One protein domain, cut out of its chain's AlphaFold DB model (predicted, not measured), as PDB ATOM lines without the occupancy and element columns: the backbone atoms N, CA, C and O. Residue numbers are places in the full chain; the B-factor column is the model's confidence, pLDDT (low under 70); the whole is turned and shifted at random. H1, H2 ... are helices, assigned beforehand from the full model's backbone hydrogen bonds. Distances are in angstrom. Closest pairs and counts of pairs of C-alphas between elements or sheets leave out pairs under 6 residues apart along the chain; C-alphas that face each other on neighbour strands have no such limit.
ATOM      1  N   SER A 305     206.904 239.190 182.149       93.38
ATOM      2  CA  SER A 305     206.905 240.314 183.087       93.38
ATOM      3  C   SER A 305     207.985 240.217 184.167       93.38
ATOM      4  O   SER A 305     208.358 241.244 184.725       93.38
ATOM      5  N   PHE A 306     208.522 239.023 184.457       96.12
ATOM      6  CA  PHE A 306     209.653 238.883 185.379       96.12
ATOM      7  C   PHE A 306     210.916 239.547 184.816       96.12
ATOM      8  O   PHE A 306     211.578 240.320 185.502       96.12
ATOM      9  N   ALA A 307     211.214 239.325 183.534       95.50
ATOM     10  CA  ALA A 307     212.359 239.962 182.886       95.50
ATOM     11  C   ALA A 307     212.188 241.490 182.807       95.50
ATOM     12  O   ALA A 307     213.147 242.227 183.016       95.50
ATOM     13  N   GLN A 308     210.965 241.968 182.562       95.69
ATOM     14  CA  GLN A 308     210.646 243.402 182.587       95.69
ATOM     15  C   GLN A 308     210.783 243.998 183.995       95.69
ATOM     16  O   GLN A 308     211.250 245.122 184.156       95.69
ATOM     17  N   TRP A 309     210.387 243.256 185.031       97.44
ATOM     18  CA  TRP A 309     210.562 243.659 186.427       97.44
ATOM     19  C   TRP A 309     212.043 243.794 186.802       97.44
ATOM     20  O   TRP A 309     212.428 244.797 187.396       97.44
ATOM     21  N   LEU A 310     212.883 242.853 186.366       97.62
ATOM     22  CA  LEU A 310     214.336 242.931 186.538       97.62
ATOM     23  C   LEU A 310     214.935 244.166 185.846       97.62
ATOM     24  O   LEU A 310     215.781 244.838 186.430       97.62
ATOM     25  N   GLN A 311     214.486 244.480 184.626       97.25
ATOM     26  CA  GLN A 311     214.971 245.642 183.871       97.25
ATOM     27  C   GLN A 311     214.602 246.971 184.529       97.25
ATOM     28  O   GLN A 311     215.450 247.851 184.651       97.25
ATOM     29  N   ARG A 312     213.375 247.090 185.051       96.62
ATOM     30  CA  ARG A 312     212.951 248.266 185.833       96.62
ATOM     31  C   ARG A 312     213.778 248.477 187.105       96.62
ATOM     32  O   ARG A 312     213.813 249.586 187.618       96.62
ATOM     33  N   ARG A 313     214.460 247.438 187.591       96.56
ATOM     34  CA  ARG A 313     215.403 247.488 188.720       96.56
ATOM     35  C   ARG A 313     216.869 247.596 188.266       96.56
ATOM     36  O   ARG A 313     217.770 247.155 188.972       96.56
ATOM     37  N   GLY A 314     217.110 248.146 187.075       96.38
ATOM     38  CA  GLY A 314     218.445 248.507 186.589       96.38
ATOM     39  C   GLY A 314     219.238 247.380 185.921       96.38
ATOM     40  O   GLY A 314     220.401 247.574 185.580       96.38
ATOM     41  N   ARG A 315     218.655 246.193 185.703       96.50
ATOM     42  CA  ARG A 315     219.345 245.119 184.965       96.50
ATOM     43  C   ARG A 315     219.241 245.328 183.457       96.50
ATOM     44  O   ARG A 315     218.170 245.622 182.939       96.50
ATOM     45  N   SER A 316     220.323 245.061 182.726       97.94
ATOM     46  CA  SER A 316     220.270 245.023 181.260       97.94
ATOM     47  C   SER A 316     219.330 243.918 180.757       97.94
ATOM     48  O   SER A 316     219.097 242.914 181.441       97.94
ATOM     49  N   ALA A 317     218.829 244.051 179.524       96.69
ATOM     50  CA  ALA A 317     217.974 243.038 178.903       96.69
ATOM     51  C   ALA A 317     218.645 241.652 178.862       96.69
ATOM     52  O   ALA A 317     218.004 240.641 179.161       96.69
ATOM     53  N   GLN A 318     219.950 241.597 178.569       97.19
ATOM     54  CA  GLN A 318     220.708 240.346 178.576       97.19
ATOM     55  C   GLN A 318     220.806 239.743 179.983       97.19
ATOM     56  O   GLN A 318     220.562 238.549 180.154       97.19
ATOM     57  N   SER A 319     221.098 240.563 180.999       97.69
ATOM     58  CA  SER A 319     221.137 240.109 182.395       97.69
ATOM     59  C   SER A 319     219.781 239.546 182.834       97.69
ATOM     60  O   SER A 319     219.719 238.461 183.408       97.69
ATOM     61  N   ALA A 320     218.680 240.224 182.495       97.19
ATOM     62  CA  ALA A 320     217.331 239.768 182.820       97.19
ATOM     63  C   ALA A 320     216.973 238.430 182.145       97.19
ATOM     64  O   ALA A 320     216.405 237.545 182.792       97.19
ATOM     65  N   ARG A 321     217.344 238.245 180.868       96.44
ATOM     66  CA  ARG A 321     217.191 236.959 180.162       96.44
ATOM     67  C   ARG A 321     217.998 235.847 180.829       96.44
ATOM     68  O   ARG A 321     217.461 234.762 181.047       96.44
ATOM     69  N   ASN A 322     219.244 236.133 181.207       97.50
ATOM     70  CA  ASN A 322     220.104 235.173 181.893       97.50
ATOM     71  C   ASN A 322     219.498 234.749 183.238       97.50
ATOM     72  O   ASN A 322     219.361 233.554 183.479       97.50
ATOM     73  N   VAL A 323     219.052 235.690 184.079       97.94
ATOM     74  CA  VAL A 323     218.405 235.376 185.372       97.94
ATOM     75  C   VAL A 323     217.153 234.517 185.178       97.94
ATOM     76  O   VAL A 323     216.969 233.526 185.881       97.94
ATOM     77  N   LYS A 324     216.309 234.839 184.190       97.25
ATOM     78  CA  LYS A 324     215.141 234.014 183.850       97.25
ATOM     79  C   LYS A 324     215.540 232.591 183.437       97.25
ATOM     80  O   LYS A 324     214.912 231.634 183.888       97.25
ATOM     81  N   SER A 325     216.580 232.444 182.617       97.38
ATOM     82  CA  SER A 325     217.112 231.135 182.215       97.38
ATOM     83  C   SER A 325     217.625 230.331 183.415       97.38
ATOM     84  O   SER A 325     217.294 229.154 183.551       97.38
ATOM     85  N   GLN A 326     218.341 230.979 184.339       98.00
ATOM     86  CA  GLN A 326     218.818 230.344 185.572       98.00
ATOM     87  C   GLN A 326     217.665 229.908 186.484       98.00
ATOM     88  O   GLN A 326     217.694 228.801 187.010       98.00
ATOM     89  N   CYS A 327     216.603 230.710 186.606       97.12
ATOM     90  CA  CYS A 327     215.396 230.315 187.340       97.12
ATOM     91  C   CYS A 327     214.740 229.066 186.720       97.12
ATOM     92  O   CYS A 327     214.406 228.117 187.430       97.12
ATOM     93  N   ASN A 328     214.624 229.012 185.388       97.00
ATOM     94  CA  ASN A 328     214.127 227.818 184.698       97.00
ATOM     95  C   ASN A 328     215.029 226.599 184.937       97.00
ATOM     96  O   ASN A 328     214.521 225.505 185.162       97.00
ATOM     97  N   ARG A 329     216.357 226.772 184.895       97.50
ATOM     98  CA  ARG A 329     217.316 225.691 185.159       97.50
ATOM     99  C   ARG A 329     217.181 225.154 186.583       97.50
ATOM    100  O   ARG A 329     217.073 223.944 186.737       97.50
ATOM    101  N   ALA A 330     217.110 226.029 187.586       97.31
ATOM    102  CA  ALA A 330     216.891 225.633 188.977       97.31
ATOM    103  C   ALA A 330     215.597 224.816 189.134       97.31
ATOM    104  O   ALA A 330     215.596 223.757 189.749       97.31
ATOM    105  N   ARG A 331     214.508 225.245 188.489       95.56
ATOM    106  CA  ARG A 331     213.229 224.520 188.522       95.56
ATOM    107  C   ARG A 331     213.258 223.163 187.834       95.56
ATOM    108  O   ARG A 331     212.510 222.287 188.241       95.56
ATOM    109  N   ARG A 332     214.089 222.976 186.805       96.88
ATOM    110  CA  ARG A 332     214.280 221.652 186.191       96.88
ATOM    111  C   ARG A 332     214.990 220.695 187.142       96.88
ATOM    112  O   ARG A 332     214.543 219.568 187.272       96.88
ATOM    113  N   LEU A 333     216.021 221.168 187.847       97.00
ATOM    114  CA  LEU A 333     216.703 220.378 188.885       97.00
ATOM    115  C   LEU A 333     215.740 219.981 190.015       97.00
ATOM    116  O   LEU A 333     215.807 218.879 190.533       97.00
ATOM    117  N   LEU A 334     214.778 220.850 190.326       96.31
ATOM    118  CA  LEU A 334     213.698 220.584 191.277       96.31
ATOM    119  C   LEU A 334     212.556 219.707 190.721       96.31
ATOM    120  O   LEU A 334     211.500 219.623 191.349       96.31
ATOM    121  N   GLY A 335     212.680 219.123 189.522       95.50
ATOM    122  CA  GLY A 335     211.600 218.339 188.902       95.50
ATOM    123  C   GLY A 335     210.305 219.143 188.707       95.50
ATOM    124  O   GLY A 335     209.199 218.637 188.885       95.50
ATOM    125  N   GLY A 336     210.424 220.445 188.446       95.00
ATOM    126  CA  GLY A 336     209.293 221.354 188.267       95.00
ATOM    127  C   GLY A 336     208.539 221.727 189.542       95.00
ATOM    128  O   GLY A 336     207.490 222.375 189.439       95.00
ATOM    129  N   ARG A 337     209.046 221.354 190.725       94.69
ATOM    130  CA  ARG A 337     208.513 221.807 192.017       94.69
ATOM    131  C   ARG A 337     208.667 223.319 192.173       94.69
ATOM    132  O   ARG A 337     209.660 223.903 191.742       94.69
ATOM    133  N   THR A 338     207.703 223.941 192.847       92.94
ATOM    134  CA  THR A 338     207.805 225.310 193.361       92.94
ATOM    135  C   THR A 338     207.284 225.392 194.788       92.94
ATOM    136  O   THR A 338     206.084 225.309 195.034       92.94
ATOM    137  N   LEU A 339     208.180 225.555 195.753       93.25
ATOM    138  CA  LEU A 339     207.822 225.412 197.166       93.25
ATOM    139  C   LEU A 339     207.210 226.689 197.758       93.25
ATOM    140  O   LEU A 339     207.241 227.765 197.155       93.25
ATOM    141  N   THR A 340     206.588 226.545 198.928       89.44
ATOM    142  CA  THR A 340     205.822 227.607 199.604       89.44
ATOM    143  C   THR A 340     206.672 228.810 200.011       89.44
ATOM    144  O   THR A 340     206.151 229.924 200.072       89.44
ATOM    145  N   SER A 341     207.972 228.616 200.241       91.00
ATOM    146  CA  SER A 341     208.920 229.681 200.553       91.00
ATOM    147  C   SER A 341     210.201 229.551 199.733       91.00
ATOM    148  O   SER A 341     210.581 228.462 199.300       91.00
ATOM    149  N   HIS A 342     210.889 230.680 199.548       92.31
ATOM    150  CA  HIS A 342     212.203 230.706 198.913       92.31
ATOM    151  C   HIS A 342     213.226 229.824 199.646       92.31
ATOM    152  O   HIS A 342     213.995 229.132 198.988       92.31
ATOM    153  N   ALA A 343     213.220 229.840 200.984       94.31
ATOM    154  CA  ALA A 343     214.155 229.063 201.793       94.31
ATOM    155  C   ALA A 343     214.001 227.559 201.534       94.31
ATOM    156  O   ALA A 343     214.983 226.899 201.216       94.31
ATOM    157  N   LEU A 344     212.760 227.058 201.547       94.88
ATOM    158  CA  LEU A 344     212.470 225.657 201.243       94.88
ATOM    159  C   LEU A 344     212.877 225.297 199.811       94.88
ATOM    160  O   LEU A 344     213.422 224.227 199.572       94.88
ATOM    161  N   GLU A 345     212.621 226.183 198.840       94.56
ATOM    162  CA  GLU A 345     212.986 225.945 197.435       94.56
ATOM    163  C   GLU A 345     214.510 225.872 197.236       94.56
ATOM    164  O   GLU A 345     214.979 225.070 196.431       94.56
ATOM    165  N   VAL A 346     215.284 226.671 197.980       96.38
ATOM    166  CA  VAL A 346     216.755 226.600 197.984       96.38
ATOM    167  C   VAL A 346     217.248 225.343 198.683       96.38
ATOM    168  O   VAL A 346     218.077 224.650 198.110       96.38
ATOM    169  N   GLU A 347     216.716 225.020 199.860       97.06
ATOM    170  CA  GLU A 347     217.067 223.804 200.601       97.06
ATOM    171  C   GLU A 347     216.835 222.551 199.744       97.06
ATOM    172  O   GLU A 347     217.728 221.724 199.575       97.06
ATOM    173  N   ALA A 348     215.666 222.460 199.101       96.50
ATOM    174  CA  ALA A 348     215.347 221.363 198.194       96.50
ATOM    175  C   ALA A 348     216.280 221.317 196.976       96.50
ATOM    176  O   ALA A 348     216.612 220.233 196.509       96.50
ATOM    177  N   LEU A 349     216.706 222.474 196.457       97.44
ATOM    178  CA  LEU A 349     217.633 222.545 195.328       97.44
ATOM    179  C   LEU A 349     219.035 222.075 195.741       97.44
ATOM    180  O   LEU A 349     219.651 221.298 195.014       97.44
ATOM    181  N   GLU A 350     219.520 222.519 196.900       97.44
ATOM    182  CA  GLU A 350     220.828 222.159 197.462       97.44
ATOM    183  C   GLU A 350     220.924 220.671 197.824       97.44
ATOM    184  O   GLU A 350     222.005 220.083 197.744       97.44
ATOM    185  N   ALA A 351     219.791 220.044 198.142       97.19
ATOM    186  CA  ALA A 351     219.695 218.608 198.374       97.19
ATOM    187  C   ALA A 351     219.795 217.755 197.090       97.19
ATOM    188  O   ALA A 351     219.957 216.541 197.188       97.19
ATOM    189  N   THR A 352     219.701 218.345 195.889       96.69
ATOM    190  CA  THR A 352     219.805 217.576 194.632       96.69
ATOM    191  C   THR A 352     221.262 217.284 194.258       96.69
ATOM    192  O   THR A 352     222.099 218.188 194.228       96.69
ATOM    193  N   GLU A 353     221.566 216.033 193.894       96.38
ATOM    194  CA  GLU A 353     222.921 215.629 193.475       96.38
ATOM    195  C   GLU A 353     223.434 216.453 192.286       96.38
ATOM    196  O   GLU A 353     224.578 216.910 192.268       96.38
ATOM    197  N   ASP A 354     222.570 216.687 191.294       96.25
ATOM    198  CA  ASP A 354     222.931 217.435 190.091       96.25
ATOM    199  C   ASP A 354     223.292 218.888 190.390       96.25
ATOM    200  O   ASP A 354     224.140 219.452 189.702       96.25
ATOM    201  N   PHE A 355     222.695 219.505 191.416       97.50
ATOM    202  CA  PHE A 355     223.082 220.842 191.859       97.50
ATOM    203  C   PHE A 355     224.445 220.839 192.556       97.50
ATOM    204  O   PHE A 355     225.269 221.721 192.295       97.50
ATOM    205  N   GLN A 356     224.707 219.843 193.406       97.25
ATOM    206  CA  GLN A 356     225.967 219.716 194.148       97.25
ATOM    207  C   GLN A 356     227.178 219.541 193.222       97.25
ATOM    208  O   GLN A 356     228.261 220.026 193.536       97.25
ATOM    209  N   ARG A 357     226.985 218.935 192.043       97.31
ATOM    210  CA  ARG A 357     228.022 218.777 191.005       97.31
ATOM    211  C   ARG A 357     228.329 220.054 190.209       97.31
ATOM    212  O   ARG A 357     229.278 220.072 189.430       97.31
ATOM    213  N   LEU A 358     227.529 221.114 190.345       97.38
ATOM    214  CA  LEU A 358     227.748 222.371 189.621       97.38
ATOM    215  C   LEU A 358     228.872 223.198 190.249       97.38
ATOM    216  O   LEU A 358     229.048 223.217 191.460       97.38
ATOM    217  N   GLU A 359     229.551 224.002 189.429       97.75
ATOM    218  CA  GLU A 359     230.490 225.012 189.925       97.75
ATOM    219  C   GLU A 359     229.826 225.963 190.936       97.75
ATOM    220  O   GLU A 359     228.701 226.432 190.720       97.75
ATOM    221  N   THR A 360     230.566 226.364 191.974       97.06
ATOM    222  CA  THR A 360     230.105 227.266 193.047       97.06
ATOM    223  C   THR A 360     229.465 228.555 192.521       97.06
ATOM    224  O   THR A 360     228.469 229.056 193.061       97.06
ATOM    225  N   ARG A 361     230.001 229.099 191.420       97.31
ATOM    226  CA  ARG A 361     229.438 230.282 190.755       97.31
ATOM    227  C   ARG A 361     228.059 229.994 190.169       97.31
ATOM    228  O   ARG A 361     227.147 230.811 190.311       97.31
ATOM    229  N   THR A 362     227.888 228.845 189.522       97.75
ATOM    230  CA  THR A 362     226.601 228.420 188.963       97.75
ATOM    231  C   THR A 362     225.586 228.174 190.074       97.75
ATOM    232  O   THR A 362     224.484 228.714 189.995       97.75
ATOM    233  N   GLN A 363     225.965 227.464 191.140       98.19
ATOM    234  CA  GLN A 363     225.108 227.248 192.314       98.19
ATOM    235  C   GLN A 363     224.594 228.574 192.894       98.19
ATOM    236  O   GLN A 363     223.393 228.765 193.099       98.19
ATOM    237  N   SER A 364     225.492 229.544 193.083       97.94
ATOM    238  CA  SER A 364     225.142 230.878 193.587       97.94
ATOM    239  C   SER A 364     224.193 231.635 192.651       97.94
ATOM    240  O   SER A 364     223.229 232.249 193.113       97.94
ATOM    241  N   ASN A 365     224.395 231.540 191.333       98.12
ATOM    242  CA  ASN A 365     223.506 232.159 190.347       98.12
ATOM    243  C   ASN A 365     222.092 231.560 190.361       98.12
ATOM    244  O   ASN A 365     221.118 232.305 190.245       98.12
ATOM    245  N   LEU A 366     221.970 230.236 190.496       98.44
ATOM    246  CA  LEU A 366     220.674 229.551 190.557       98.44
ATOM    247  C   LEU A 366     219.885 229.964 191.808       98.44
ATOM    248  O   LEU A 366     218.723 230.359 191.687       98.44
ATOM    249  N   ARG A 367     220.533 229.981 192.982       98.25
ATOM    250  CA  ARG A 367     219.925 230.449 194.244       98.25
ATOM    251  C   ARG A 367     219.451 231.897 194.141       98.25
ATOM    252  O   ARG A 367     218.300 232.206 194.452       98.25
ATOM    253  N   ALA A 368     220.302 232.781 193.614       97.75
ATOM    254  CA  ALA A 368     219.955 234.186 193.410       97.75
ATOM    255  C   ALA A 368     218.781 234.371 192.431       97.75
ATOM    256  O   ALA A 368     217.942 235.250 192.632       97.75
ATOM    257  N   ALA A 369     218.697 233.547 191.381       97.75
ATOM    258  CA  ALA A 369     217.605 233.602 190.416       97.75
ATOM    259  C   ALA A 369     216.258 233.179 191.024       97.75
ATOM    260  O   ALA A 369     215.254 233.848 190.768       97.75
ATOM    261  N   LEU A 370     216.239 232.126 191.852       96.62
ATOM    262  CA  LEU A 370     215.046 231.726 192.604       96.62
ATOM    263  C   LEU A 370     214.597 232.831 193.565       96.62
ATOM    264  O   LEU A 370     213.421 233.193 193.558       96.62
ATOM    265  N   ARG A 371     215.535 233.439 194.308       96.81
ATOM    266  CA  ARG A 371     215.243 234.554 195.224       96.81
ATOM    267  C   ARG A 371     214.553 235.716 194.514       96.81
ATOM    268  O   ARG A 371     213.472 236.137 194.908       96.81
ATOM    269  N   LEU A 372     215.154 236.197 193.423       97.19
ATOM    270  CA  LEU A 372     214.610 237.313 192.643       97.19
ATOM    271  C   LEU A 372     213.228 236.988 192.071       97.19
ATOM    272  O   LEU A 372     212.361 237.856 191.998       97.19
ATOM    273  N   HIS A 373     213.014 235.742 191.647       95.62
ATOM    274  CA  HIS A 373     211.713 235.326 191.143       95.62
ATOM    275  C   HIS A 373     210.663 235.244 192.258       95.62
ATOM    276  O   HIS A 373     209.515 235.627 192.035       95.62
ATOM    277  N   PHE A 374     211.043 234.797 193.456       93.81
ATOM    278  CA  PHE A 374     210.176 234.821 194.631       93.81
ATOM    279  C   PHE A 374     209.770 236.257 194.997       93.81
ATOM    280  O   PHE A 374     208.578 236.536 195.089       93.81
ATOM    281  N   GLU A 375     210.725 237.191 195.085       95.00
ATOM    282  CA  GLU A 375     210.458 238.622 195.321       95.00
ATOM    283  C   GLU A 375     209.477 239.207 194.292       95.00
ATOM    284  O   GLU A 375     208.500 239.865 194.651       95.00
ATOM    285  N   PHE A 376     209.698 238.917 193.005       95.00
ATOM    286  CA  PHE A 376     208.799 239.337 191.929       95.00
ATOM    287  C   PHE A 376     207.367 238.821 192.131       95.00
ATOM    288  O   PHE A 376     206.399 239.558 191.918       95.00
ATOM    289  N   LEU A 377     207.214 237.552 192.516       91.31
ATOM    290  CA  LEU A 377     205.907 236.944 192.743       91.31
ATOM    291  C   LEU A 377     205.198 237.541 193.962       91.31
ATOM    292  O   LEU A 377     203.987 237.756 193.885       91.31
ATOM    293  N   THR A 378     205.931 237.832 195.036       90.44
ATOM    294  CA  THR A 378     205.407 238.490 196.242       90.44
ATOM    295  C   THR A 378     204.892 239.890 195.917       90.44
ATOM    296  O   THR A 378     203.706 240.158 196.105       90.44
ATOM    297  N   GLU A 379     205.711 240.726 195.271       92.56
ATOM    298  CA  GLU A 379     205.324 242.086 194.853       92.56
ATOM    299  C   GLU A 379     204.107 242.060 193.904       92.56
ATOM    300  O   GLU A 379     203.213 242.912 193.937       92.56
ATOM    301  N   LYS A 380     204.033 241.047 193.033       88.94
ATOM    302  CA  LYS A 380     202.892 240.852 192.134       88.94
ATOM    303  C   LYS A 380     201.620 240.446 192.886       88.94
ATOM    304  O   LYS A 380     200.529 240.863 192.486       88.94
ATOM    305  N   ALA A 381     201.731 239.613 193.918       85.00
ATOM    306  CA  ALA A 381     200.600 239.192 194.737       85.00
ATOM    307  C   ALA A 381     200.037 240.365 195.554       85.00
ATOM    308  O   ALA A 381     198.822 240.570 195.543       85.00
ATOM    309  N   GLU A 382     200.907 241.179 196.154       86.19
ATOM    310  CA  GLU A 382     200.544 242.392 196.901       86.19
ATOM    311  C   GLU A 382     199.759 243.373 196.024       86.19
ATOM    312  O   GLU A 382     198.620 243.716 196.342       86.19
ATOM    313  N   ARG A 383     200.280 243.698 194.831       84.75
ATOM    314  CA  ARG A 383     199.584 244.565 193.861       84.75
ATOM    315  C   ARG A 383     198.206 244.035 193.455       84.75
ATOM    316  O   ARG A 383     197.267 244.806 193.260       84.75
ATOM    317  N   ARG A 384     198.061 242.714 193.296       77.31
ATOM    318  CA  ARG A 384     196.762 242.085 192.985       77.31
ATOM    319  C   ARG A 384     195.797 242.163 194.169       77.31
ATOM    320  O   ARG A 384     194.602 242.366 193.948       77.31
ATOM    321  N   GLY A 385     196.299 242.003 195.391       69.88
ATOM    322  CA  GLY A 385     195.534 242.153 196.628       69.88
ATOM    323  C   GLY A 385     195.021 243.580 196.812       69.88
ATOM    324  O   GLY A 385     193.824 243.778 197.016       69.88
ATOM    325  N   GLU A 386     195.889 244.575 196.634       59.38
ATOM    326  CA  GLU A 386     195.529 245.998 196.659       59.38
ATOM    327  C   GLU A 386     194.509 246.353 195.575       59.38
ATOM    328  O   GLU A 386     193.506 247.008 195.854       59.38
ATOM    329  N   GLY A 387     194.706 245.870 194.343       57.53
ATOM    330  CA  GLY A 387     193.763 246.086 193.247       57.53
ATOM    331  C   GLY A 387     192.380 245.482 193.512       57.53
ATOM    332  O   GLY A 387     191.367 246.093 193.167       57.53
ATOM    333  N   ARG A 388     192.312 244.308 194.161       58.19
ATOM    334  CA  ARG A 388     191.040 243.713 194.608       58.19
ATOM    335  C   ARG A 388     190.388 244.535 195.719       58.19
ATOM    336  O   ARG A 388     189.201 244.812 195.598       58.19
ATOM    337  N   ARG A 389     191.151 244.970 196.733       56.44
ATOM    338  CA  ARG A 389     190.653 245.811 197.841       56.44
ATOM    339  C   ARG A 389     190.126 247.165 197.357       56.44
ATOM    340  O   ARG A 389     189.061 247.593 197.787       56.44
ATOM    341  N   ARG A 390     190.821 247.811 196.413       53.56
ATOM    342  CA  ARG A 390     190.375 249.073 195.795       53.56
ATOM    343  C   ARG A 390     189.087 248.899 194.992       53.56
ATOM    344  O   ARG A 390     188.197 249.729 195.103       53.56
ATOM    345  N   ARG A 391     188.955 247.809 194.225       54.00
ATOM    346  CA  ARG A 391     187.721 247.511 193.477       54.00
ATOM    347  C   ARG A 391     186.548 247.177 194.394       54.00
ATOM    348  O   ARG A 391     185.455 247.654 194.134       54.00
ATOM    349  N   SER A 392     186.760 246.408 195.464       55.16
ATOM    350  CA  SER A 392     185.700 246.138 196.444       55.16
ATOM    351  C   SER A 392     185.291 247.396 197.211       55.16
ATOM    352  O   SER A 392     184.103 247.599 197.415       55.16
ATOM    353  N   GLY A 393     186.246 248.261 197.577       47.78
ATOM    354  CA  GLY A 393     185.960 249.550 198.220       47.78
ATOM    355  C   GLY A 393     185.203 250.514 197.303       47.78
ATOM    356  O   GLY A 393     184.224 251.109 197.729       47.78
ATOM    357  N   ALA A 394     185.581 250.598 196.025       53.88
ATOM    358  CA  ALA A 394     184.858 251.400 195.035       53.88
ATOM    359  C   ALA A 394     183.438 250.870 194.767       53.88
ATOM    360  O   ALA A 394     182.522 251.655 194.559       53.88
ATOM    361  N   GLN A 395     183.240 249.548 194.799       41.66
ATOM    362  CA  GLN A 395     181.923 248.927 194.635       41.66
ATOM    363  C   GLN A 395     181.021 249.135 195.863       41.66
ATOM    364  O   GLN A 395     179.818 249.302 195.710       41.66
ATOM    365  N   LEU A 396     181.596 249.140 197.071       46.62
ATOM    366  CA  LEU A 396     180.881 249.479 198.306       46.62
ATOM    367  C   LEU A 396     180.488 250.961 198.327       46.62
ATOM    368  O   LEU A 396     179.327 251.260 198.568       46.62
ATOM    369  N   ALA A 397     181.405 251.862 197.961       49.47
ATOM    370  CA  ALA A 397     181.122 253.294 197.869       49.47
ATOM    371  C   ALA A 397     180.072 253.627 196.791       49.47
ATOM    372  O   ALA A 397     179.227 254.489 197.001       49.47
ATOM    373  N   ALA A 398     180.090 252.927 195.649       48.66
ATOM    374  CA  ALA A 398     179.065 253.076 194.613       48.66
ATOM    375  C   ALA A 398     177.680 252.617 195.102       48.66
ATOM    376  O   ALA A 398     176.694 253.305 194.870       48.66
ATOM    377  N   ASN A 399     177.614 251.506 195.843       44.84
ATOM    378  CA  ASN A 399     176.361 251.037 196.435       44.84
ATOM    379  C   ASN A 399     175.853 251.967 197.555       44.84
ATOM    380  O   ASN A 399     174.648 252.095 197.724       44.84
ATOM    381  N   GLU A 400     176.739 252.607 198.324       46.12
ATOM    382  CA  GLU A 400     176.355 253.593 199.349       46.12
ATOM    383  C   GLU A 400     175.841 254.904 198.730       46.12
ATOM    384  O   GLU A 400     174.895 255.490 199.248       46.12
ATOM    385  N   LEU A 401     176.401 255.329 197.591       46.38
ATOM    386  CA  LEU A 401     175.899 256.466 196.808       46.38
ATOM    387  C   LEU A 401     174.522 256.191 196.187       46.38
ATOM    388  O   LEU A 401     173.665 257.068 196.227       46.38
ATOM    389  N   ASP A 402     174.282 254.978 195.681       45.09
ATOM    390  CA  ASP A 402     172.969 254.577 195.148       45.09
ATOM    391  C   ASP A 402     171.895 254.462 196.248       45.09
ATOM    392  O   ASP A 402     170.719 254.687 195.980       45.09
ATOM    393  N   ILE A 403     172.281 254.153 197.494       48.84
ATOM    394  CA  ILE A 403     171.374 254.135 198.658       48.84
ATOM    395  C   ILE A 403     171.112 255.549 199.196       48.84
ATOM    396  O   ILE A 403     170.045 255.799 199.739       48.84
ATOM    397  N   ALA A 404     172.055 256.481 199.049       44.97
ATOM    398  CA  ALA A 404     171.873 257.876 199.461       44.97
ATOM    399  C   ALA A 404     171.062 258.719 198.453       44.97
ATOM    400  O   ALA A 404     170.648 259.830 198.782       44.97
ATOM    401  N   LEU A 405     170.867 258.214 197.229       43.62
ATOM    402  CA  LEU A 405     170.119 258.861 196.140       43.62
ATOM    403  C   LEU A 405     168.738 258.223 195.874       43.62
ATOM    404  O   LEU A 405     168.048 258.657 194.949       43.62
ATOM    405  N   ALA A 406     168.342 257.226 196.671       40.84
ATOM    406  CA  ALA A 406     167.019 256.595 196.689       40.84
ATOM    407  C   ALA A 406     166.295 256.937 197.995       40.84
ATOM    408  O   ALA A 406     165.054 257.106 197.942       40.84
TER     409      ALA A 406
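Overview. This is residues 305 to 406 of the 406 residues of the protein "Cytosine-specific methyltransferase" of Devosia sp. I507 (UniProt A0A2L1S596). One very long helix, H5, is joined at its first part by a small cluster of shorter helices, while residues 381 to 406 stick out from that body as a long arm that stands free. H2 crosses H5, H1 folds back on H2 as a helical hairpin, H3 lies beside H5 and runs opposite ways to it, and the short H4 lies near the first residues of H5. The printed part has 102 residues with five named helices, in the order H1 H2 H3 H4 H5, and no named strand; the class is all helix. The whole is extended, with a radius of gyration of the C-alphas of 20.0 A, and spans 72 by 29 by 16 A, the arm making much of the length.

Along the chain. H5 is residues 360 to 404, 66.1 A long, from C-alpha 360 at (230.105, 227.266, 193.047) to C-alpha 404 at (171.873, 257.876, 199.461). H2 is residues 317 to 333, 24.8 A long. H1 is residues 305 to 312, 10.4 A long, with C-alpha 305 at (206.905, 240.314, 183.087). H3 is residues 342 to 350, 12.2 A long, and H4 is residues 353 to 356, 5.1 A long.

Arrangement. H5 is the hub, touching three helices. With residues 365 to 373 alone it touches residues 323 to 330 of H2, about perpendicular at 80 degrees; the closest C-alphas, of Cys 327 and Ala 369, are 5.0 A apart. With residues 367 to 374 alone H5 touches H3, at a shallow tilt of 26 degrees, opposite ways; the closest C-alphas, of His 342 and Arg 371, are 6.1 A apart. H1 and H5 only just touch, with 3 pairs of C-alphas within 8 A, the closest being Phe 306 and Phe 376 at 6.6 A; they are about perpendicular at 81 degrees. H1 and H2 form a hairpin at a steep tilt of 40 degrees, opposite ways, and their closest C-alphas, of Ala 307 and Ala 320, are 5.0 A apart. H4 is close to but not clearly touching H5, with the C-alphas of Phe 355 and Gln 363 closest at 6.7 A. H1 is apart from H3 and H4. In H1, H2, H3 and H5 every O i to N i+4 pair is within hydrogen-bond range; H4 is too short for such a pair.

Size, cuts and confidence. The C-alphas farthest apart, of Arg 357 and Ala 406, are 72.0 A apart. Without the stretches that stand free, residues 356 to 361 and 381 to 406, the body spans 34 by 23 by 17 A. The printed part has no cut, and no link is long. The mean pLDDT of the printed part is 85.8; residues 385 to 406 are under 70.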